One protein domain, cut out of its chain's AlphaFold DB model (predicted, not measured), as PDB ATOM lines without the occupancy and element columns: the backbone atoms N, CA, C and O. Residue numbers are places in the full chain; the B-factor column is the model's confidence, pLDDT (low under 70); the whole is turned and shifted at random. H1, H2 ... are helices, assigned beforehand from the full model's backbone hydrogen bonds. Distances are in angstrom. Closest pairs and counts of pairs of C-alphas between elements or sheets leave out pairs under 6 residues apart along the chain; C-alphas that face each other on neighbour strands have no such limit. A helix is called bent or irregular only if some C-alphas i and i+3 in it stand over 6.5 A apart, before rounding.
ATOM      1  N   HIS A   2     149.782 123.784 143.437       95.38
ATOM      2  CA  HIS A   2     148.721 124.799 143.452       95.38
ATOM      3  C   HIS A   2     147.720 124.606 142.310       95.38
ATOM      4  O   HIS A   2     148.109 124.221 141.206       95.38
ATOM      5  N   ARG A   3     146.436 124.874 142.578       95.56
ATOM      6  CA  ARG A   3     145.338 124.666 141.619       95.56
ATOM      7  C   ARG A   3     144.454 125.913 141.511       95.56
ATOM      8  O   ARG A   3     143.357 125.942 142.065       95.56
ATOM      9  N   PRO A   4     144.902 126.954 140.786       94.19
ATOM     10  CA  PRO A   4     144.218 128.248 140.753       94.19
ATOM     11  C   PRO A   4     142.778 128.178 140.225       94.19
ATOM     12  O   PRO A   4     141.931 128.962 140.643       94.19
ATOM     13  N   TRP A   5     142.468 127.205 139.360       94.75
ATOM     14  CA  TRP A   5     141.110 126.977 138.850       94.75
ATOM     15  C   TRP A   5     140.090 126.578 139.926       94.75
ATOM     16  O   TRP A   5     138.895 126.708 139.669       94.75
ATOM     17  N   LEU A   6     140.519 126.149 141.118       94.94
ATOM     18  CA  LEU A   6     139.618 125.839 142.235       94.94
ATOM     19  C   LEU A   6     139.165 127.079 143.015       94.94
ATOM     20  O   LEU A   6     138.153 127.019 143.703       94.94
ATOM     21  N   TYR A   7     139.870 128.203 142.884       93.75
ATOM     22  CA  TYR A   7     139.594 129.417 143.657       93.75
ATOM     23  C   TYR A   7     138.713 130.422 142.922       93.75
ATOM     24  O   TYR A   7     138.555 131.548 143.382       93.75
ATOM     25  N   CYS A   8     138.130 130.047 141.780       89.81
ATOM     26  CA  CYS A   8     137.344 130.973 140.963       89.81
ATOM     27  C   CYS A   8     136.180 131.593 141.746       89.81
ATOM     28  O   CYS A   8     135.939 132.789 141.610       89.81
ATOM     29  N   ASP A   9     135.527 130.822 142.615       89.81
ATOM     30  CA  ASP A   9     134.443 131.305 143.477       89.81
ATOM     31  C   ASP A   9     134.923 132.360 144.496       89.81
ATOM     32  O   ASP A   9     134.158 133.250 144.861       89.81
ATOM     33  N   GLU A  10     136.193 132.298 144.915       90.00
ATOM     34  CA  GLU A  10     136.818 133.214 145.884       90.00
ATOM     35  C   GLU A  10     137.388 134.485 145.240       90.00
ATOM     36  O   GLU A  10     137.756 135.413 145.957       90.00
ATOM     37  N   ILE A  11     137.509 134.539 143.910       87.19
ATOM     38  CA  ILE A  11     138.182 135.655 143.222       87.19
ATOM     39  C   ILE A  11     137.357 136.297 142.112       87.19
ATOM     40  O   ILE A  11     137.720 137.371 141.632       87.19
ATOM     41  N   CYS A  12     136.265 135.668 141.662       82.38
ATOM     42  CA  CYS A  12     135.502 136.170 140.520       82.38
ATOM     43  C   CYS A  12     134.968 137.591 140.762       82.38
ATOM     44  O   CYS A  12     134.901 138.381 139.823       82.38
ATOM     45  N   HIS A  13     134.663 137.959 142.013       81.75
ATOM     46  CA  HIS A  13     134.198 139.303 142.375       81.75
ATOM     47  C   HIS A  13     135.250 140.405 142.198       81.75
ATOM     48  O   HIS A  13     134.884 141.578 142.131       81.75
ATOM     49  N   TYR A  14     136.538 140.065 142.094       79.00
ATOM     50  CA  TYR A  14     137.585 141.044 141.782       79.00
ATOM     51  C   TYR A  14     137.590 141.444 140.299       79.00
ATOM     52  O   TYR A  14     138.116 142.502 139.938       79.00
ATOM     53  N   PHE A  15     136.977 140.643 139.423       74.75
ATOM     54  CA  PHE A  15     136.898 140.936 137.998       74.75
ATOM     55  C   PHE A  15     135.693 141.839 137.704       74.75
ATOM     56  O   PHE A  15     134.540 141.449 137.849       74.75
ATOM     57  N   LYS A  16     135.963 143.069 137.246       67.50
ATOM     58  CA  LYS A  16     134.927 144.078 136.935       67.50
ATOM     59  C   LYS A  16     134.095 143.763 135.682       67.50
ATOM     60  O   LYS A  16     133.081 144.416 135.447       67.50
ATOM     61  N   ASP A  17     134.531 142.812 134.856       70.56
ATOM     62  CA  ASP A  17     133.804 142.395 133.657       70.56
ATOM     63  C   ASP A  17     132.734 141.365 134.031       70.56
ATOM     64  O   ASP A  17     133.038 140.199 134.274       70.56
ATOM     65  N   GLY A  18     131.467 141.790 134.034       61.78
ATOM     66  CA  GLY A  18     130.314 140.942 134.361       61.78
ATOM     67  C   GLY A  18     130.077 139.758 133.412       61.78
ATOM     68  O   GLY A  18     129.145 138.988 133.628       61.78
ATOM     69  N   ARG A  19     130.888 139.594 132.357       67.50
ATOM     70  CA  ARG A  19     130.898 138.394 131.502       67.50
ATOM     71  C   ARG A  19     131.805 137.285 132.036       67.50
ATOM     72  O   ARG A  19     131.719 136.156 131.552       67.50
ATOM     73  N   ILE A  20     132.683 137.590 132.994       77.06
ATOM     74  CA  ILE A  20     133.558 136.602 133.622       77.06
ATOM     75  C   ILE A  20     132.732 135.828 134.646       77.06
ATOM     76  O   ILE A  20     132.289 136.358 135.657       77.06
ATOM     77  N   THR A  21     132.506 134.558 134.335       85.31
ATOM     78  CA  THR A  21     131.896 133.573 135.233       85.31
ATOM     79  C   THR A  21     132.976 132.673 135.822       85.31
ATOM     80  O   THR A  21     134.012 132.465 135.178       85.31
ATOM     81  N   ASN A  22     132.701 132.052 136.971       86.69
ATOM     82  CA  ASN A  22     133.615 131.109 137.626       86.69
ATOM     83  C   ASN A  22     134.082 130.013 136.653       86.69
ATOM     84  O   ASN A  22     135.276 129.758 136.529       86.69
ATOM     85  N   ASN A  23     133.160 129.461 135.854       89.06
ATOM     86  CA  ASN A  23     133.473 128.447 134.841       89.06
ATOM     87  C   ASN A  23     134.395 128.974 133.733       89.06
ATOM     88  O   ASN A  23     135.340 128.297 133.330       89.06
ATOM     89  N   SER A  24     134.134 130.185 133.229       88.94
ATOM     90  CA  SER A  24     134.988 130.790 132.200       88.94
ATOM     91  C   SER A  24     136.391 131.103 132.727       88.94
ATOM     92  O   SER A  24     137.368 130.956 131.995       88.94
ATOM     93  N   LEU A  25     136.495 131.492 134.001       89.19
ATOM     94  CA  LEU A  25     137.753 131.809 134.660       89.19
ATOM     95  C   LEU A  25     138.572 130.542 134.930       89.19
ATOM     96  O   LEU A  25     139.753 130.493 134.588       89.19
ATOM     97  N   ALA A  26     137.923 129.494 135.445       92.12
ATOM     98  CA  ALA A  26     138.533 128.188 135.670       92.12
ATOM     99  C   ALA A  26     139.094 127.620 134.365       92.12
ATOM    100  O   ALA A  26     140.257 127.229 134.311       92.12
ATOM    101  N   ARG A  27     138.303 127.668 133.285       92.06
ATOM    102  CA  ARG A  27     138.733 127.217 131.960       92.06
ATOM    103  C   ARG A  27     139.953 127.986 131.455       92.06
ATOM    104  O   ARG A  27     140.887 127.365 130.963       92.06
ATOM    105  N   ARG A  28     139.987 129.312 131.622       90.56
ATOM    106  CA  ARG A  28     141.161 130.126 131.255       90.56
ATOM    107  C   ARG A  28     142.410 129.709 132.029       90.56
ATOM    108  O   ARG A  28     143.474 129.599 131.427       90.56
ATOM    109  N   PHE A  29     142.296 129.438 133.332       92.25
ATOM    110  CA  PHE A  29     143.427 128.931 134.112       92.25
ATOM    111  C   PHE A  29     143.870 127.542 133.659       92.25
ATOM    112  O   PHE A  29     145.066 127.326 133.495       92.25
ATOM    113  N   GLN A  30     142.931 126.627 133.412       94.31
ATOM    114  CA  GLN A  30     143.230 125.287 132.906       94.31
ATOM    115  C   GLN A  30     143.908 125.334 131.533       94.31
ATOM    116  O   GLN A  30     144.844 124.585 131.292       94.31
ATOM    117  N   GLU A  31     143.489 126.235 130.643       92.50
ATOM    118  CA  GLU A  31     144.114 126.428 129.330       92.50
ATOM    119  C   GLU A  31     145.522 127.031 129.468       92.50
ATOM    120  O   GLU A  31     146.486 126.487 128.920       92.50
ATOM    121  N   LYS A  32     145.669 128.107 130.258       90.44
ATOM    122  CA  LYS A  32     146.963 128.765 130.508       90.44
ATOM    123  C   LYS A  32     147.968 127.828 131.190       90.44
ATOM    124  O   LYS A  32     149.152 127.868 130.874       90.44
ATOM    125  N   MET A  33     147.501 126.984 132.109       92.06
ATOM    126  CA  MET A  33     148.304 126.049 132.904       92.06
ATOM    127  C   MET A  33     148.004 124.588 132.536       92.06
ATOM    128  O   MET A  33     147.959 123.710 133.398       92.06
ATOM    129  N   SER A  34     147.817 124.319 131.243       94.88
ATOM    130  CA  SER A  34     147.383 123.010 130.732       94.88
ATOM    131  C   SER A  34     148.273 121.846 131.157       94.88
ATOM    132  O   SER A  34     147.760 120.776 131.464       94.88
ATOM    133  N   ALA A  35     149.588 122.045 131.265       94.88
ATOM    134  CA  ALA A  35     150.495 121.016 131.774       94.88
ATOM    135  C   ALA A  35     150.173 120.612 133.226       94.88
ATOM    136  O   ALA A  35     150.094 119.423 133.531       94.88
ATOM    137  N   ALA A  36     149.940 121.590 134.108       95.06
ATOM    138  CA  ALA A  36     149.575 121.344 135.503       95.06
ATOM    139  C   ALA A  36     148.172 120.731 135.611       95.06
ATOM    140  O   ALA A  36     147.966 119.788 136.372       95.06
ATOM    141  N   TYR A  37     147.220 121.209 134.807       97.56
ATOM    142  CA  TYR A  37     145.870 120.651 134.787       97.56
ATOM    143  C   TYR A  37     145.850 119.194 134.300       97.56
ATOM    144  O   TYR A  37     145.256 118.335 134.947       97.56
ATOM    145  N   ASN A  38     146.576 118.877 133.224       97.69
ATOM    146  CA  ASN A  38     146.718 117.504 132.733       97.69
ATOM    147  C   ASN A  38     147.342 116.581 133.793       97.69
ATOM    148  O   ASN A  38     146.957 115.417 133.906       97.69
ATOM    149  N   LEU A  39     148.284 117.097 134.592       97.12
ATOM    150  CA  LEU A  39     148.871 116.355 135.703       97.12
ATOM    151  C   LEU A  39     147.857 116.099 136.828       97.12
ATOM    152  O   LEU A  39     147.842 114.997 137.372       97.12
ATOM    153  N   GLU A  40     146.998 117.069 137.160       97.50
ATOM    154  CA  GLU A  40     145.903 116.859 138.118       97.50
ATOM    155  C   GLU A  40     144.920 115.789 137.637       97.50
ATOM    156  O   GLU A  40     144.557 114.909 138.420       97.50
ATOM    157  N   VAL A  41     144.524 115.826 136.360       97.94
ATOM    158  CA  VAL A  41     143.634 114.814 135.771       97.94
ATOM    159  C   VAL A  41     144.252 113.424 135.925       97.94
ATOM    160  O   VAL A  41     143.633 112.540 136.516       97.94
ATOM    161  N   LEU A  42     145.513 113.254 135.513       98.06
ATOM    162  CA  LEU A  42     146.215 111.974 135.613       98.06
ATOM    163  C   LEU A  42     146.392 111.503 137.066       98.06
ATOM    164  O   LEU A  42     146.283 110.312 137.358       98.06
ATOM    165  N   ALA A  43     146.698 112.420 137.986       97.75
ATOM    166  CA  ALA A  43     146.820 112.106 139.404       97.75
ATOM    167  C   ALA A  43     145.479 111.634 139.979       97.75
ATOM    168  O   ALA A  43     145.438 110.620 140.673       97.75
ATOM    169  N   THR A  44     144.383 112.305 139.623       97.31
ATOM    170  CA  THR A  44     143.026 111.955 140.058       97.31
ATOM    171  C   THR A  44     142.600 110.590 139.519       97.31
ATOM    172  O   THR A  44     142.139 109.751 140.289       97.31
ATOM    173  N   GLU A  45     142.832 110.321 138.231       98.12
ATOM    174  CA  GLU A  45     142.568 109.016 137.602       98.12
ATOM    175  C   GLU A  45     143.321 107.870 138.289       98.12
ATOM    176  O   GLU A  45     142.828 106.745 138.371       98.12
ATOM    177  N   ARG A  46     144.516 108.156 138.814       98.19
ATOM    178  CA  ARG A  46     145.360 107.193 139.532       98.19
ATOM    179  C   ARG A  46     145.111 107.158 141.042       98.19
ATOM    180  O   ARG A  46     145.816 106.434 141.741       98.19
ATOM    181  N   GLY A  47     144.156 107.934 141.559       97.75
ATOM    182  CA  GLY A  47     143.876 108.025 142.995       97.75
ATOM    183  C   GLY A  47     145.006 108.661 143.819       97.75
ATOM    184  O   GLY A  47     145.112 108.415 145.018       97.75
ATOM    185  N   ILE A  48     145.870 109.463 143.193       97.88
ATOM    186  CA  ILE A  48     146.970 110.166 143.855       97.88
ATOM    187  C   ILE A  48     146.422 111.439 144.499       97.88
ATOM    188  O   ILE A  48     145.870 112.311 143.830       97.88
ATOM    189  N   THR A  49     146.605 111.574 145.813       96.50
ATOM    190  CA  THR A  49     146.188 112.777 146.540       96.50
ATOM    191  C   THR A  49     147.063 113.973 146.168       96.50
ATOM    192  O   THR A  49     148.277 113.956 146.374       96.50
ATOM    193  N   ILE A  50     146.436 115.043 145.685       96.38
ATOM    194  CA  ILE A  50     147.098 116.319 145.406       96.38
ATOM    195  C   ILE A  50     146.933 117.222 146.624       96.38
ATOM    196  O   ILE A  50     145.814 117.518 147.038       96.38
ATOM    197  N   LYS A  51     148.054 117.674 147.186       95.88
ATOM    198  CA  LYS A  51     148.087 118.664 148.268       95.88
ATOM    199  C   LYS A  51     148.712 119.959 147.782       95.88
ATOM    200  O   LYS A  51     149.646 119.934 146.973       95.88
TER     201      LYS A  51
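AT A GLANCE: This is residues 2 to 51 of the 149 residues of an uncharacterized protein of Acinetobacter johnsonii (UniProt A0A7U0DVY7). The longest helix, H3, is an arm that turns off at a corner from one end of a packed pair of helices, H1 and H2, which are joined by a loop and set steeply to each other. Residues 41 to 47, of which 41 to 45 belong to H3, stick out free at the far end of the arm, and the residues after H3 fold back, with the last printed C-alpha 7.8 A from the first. The printed part has 50 residues with three named helices, in the order H1, H2, H3 along the chain, and no named strand; its class is all helix, with 34 residues in the helices. The whole is loose, with a radius of gyration of the C-alphas of 12.3 A, and it spans 38 by 18 by 14 A, the arm making much of the length.

HOW THE PARTS SIT: H3, residues 34 to 45, touches no helix but is near H2, residues 22 to 32. H2 and H3 are close but not clearly touching, with 2 pairs of C-alphas within 8 A. Their closest C-alphas, those of Gln 30 and Tyr 37, are 5.7 A apart, and their centres are 14.4 A apart. Their lines are about perpendicular, but only just, at 73 degrees. A tight link of one residue, Met 33, joins H2 to H3. On from H2, H1, residues 4 to 14, touches H2 with 15 pairs of C-alphas within 8 A. The closest C-alphas of H1 and H2 are those of Trp 5 and Ala 26, 4.3 A apart, and the two centres are 9.8 A apart. H1 and H2 run opposite ways at a steep tilt of 51 degrees. H1 and H3 are apart. H1 is irregular: C-alphas 6 and 9 are 7.6 A apart, against about 5 A in a regular helix, and its line is a rough one. In H2 and H3 every O i to N i+4 pair is within hydrogen-bond range; in H1 2 of 7 such pairs are, beside 4 of 8 O i to N i+3 pairs.

IN THESE COORDINATES: H3 has 12 residues, from Ser 34 to Glu 45, and measures 16.3 A from first to last C-alpha. It begins with C-alpha 34 at (147.383, 123.010, 130.732) and ends with C-alpha 45 at (142.568, 109.016, 137.602). H2 has 11 residues, from Asn 22 to Lys 32, and measures 15.3 A from first to last C-alpha. H1 also has 11 residues, from Pro 4 to Tyr 14, and measures 14.4 A; its first C-alpha, that of Pro 4, is at (144.218, 128.248, 140.753). Residues 15 to 21 are the short link from H1 to H2. Residues 46 to 51 follow H3 and belong to no named element.

THE WHOLE: The two C-alphas farthest apart in the domain are those of Lys 16, in the link between H1 and H2, and Arg 46, just after H3, at 38.4 A. The C-alphas of His 2 and Lys 51, the first and last printed residues, are 7.8 A apart. The printed part runs from residue 2 to residue 51 without a cut, in a full chain of 149 residues. No link is long. The mean pLDDT of the printed part is 90.2, and that of H1 is 89, of H2 91 and of H3 97. The model's confidence is low, under 70, at residue 16 and at residues 18 to 19, which lie in the link from H1 to H2.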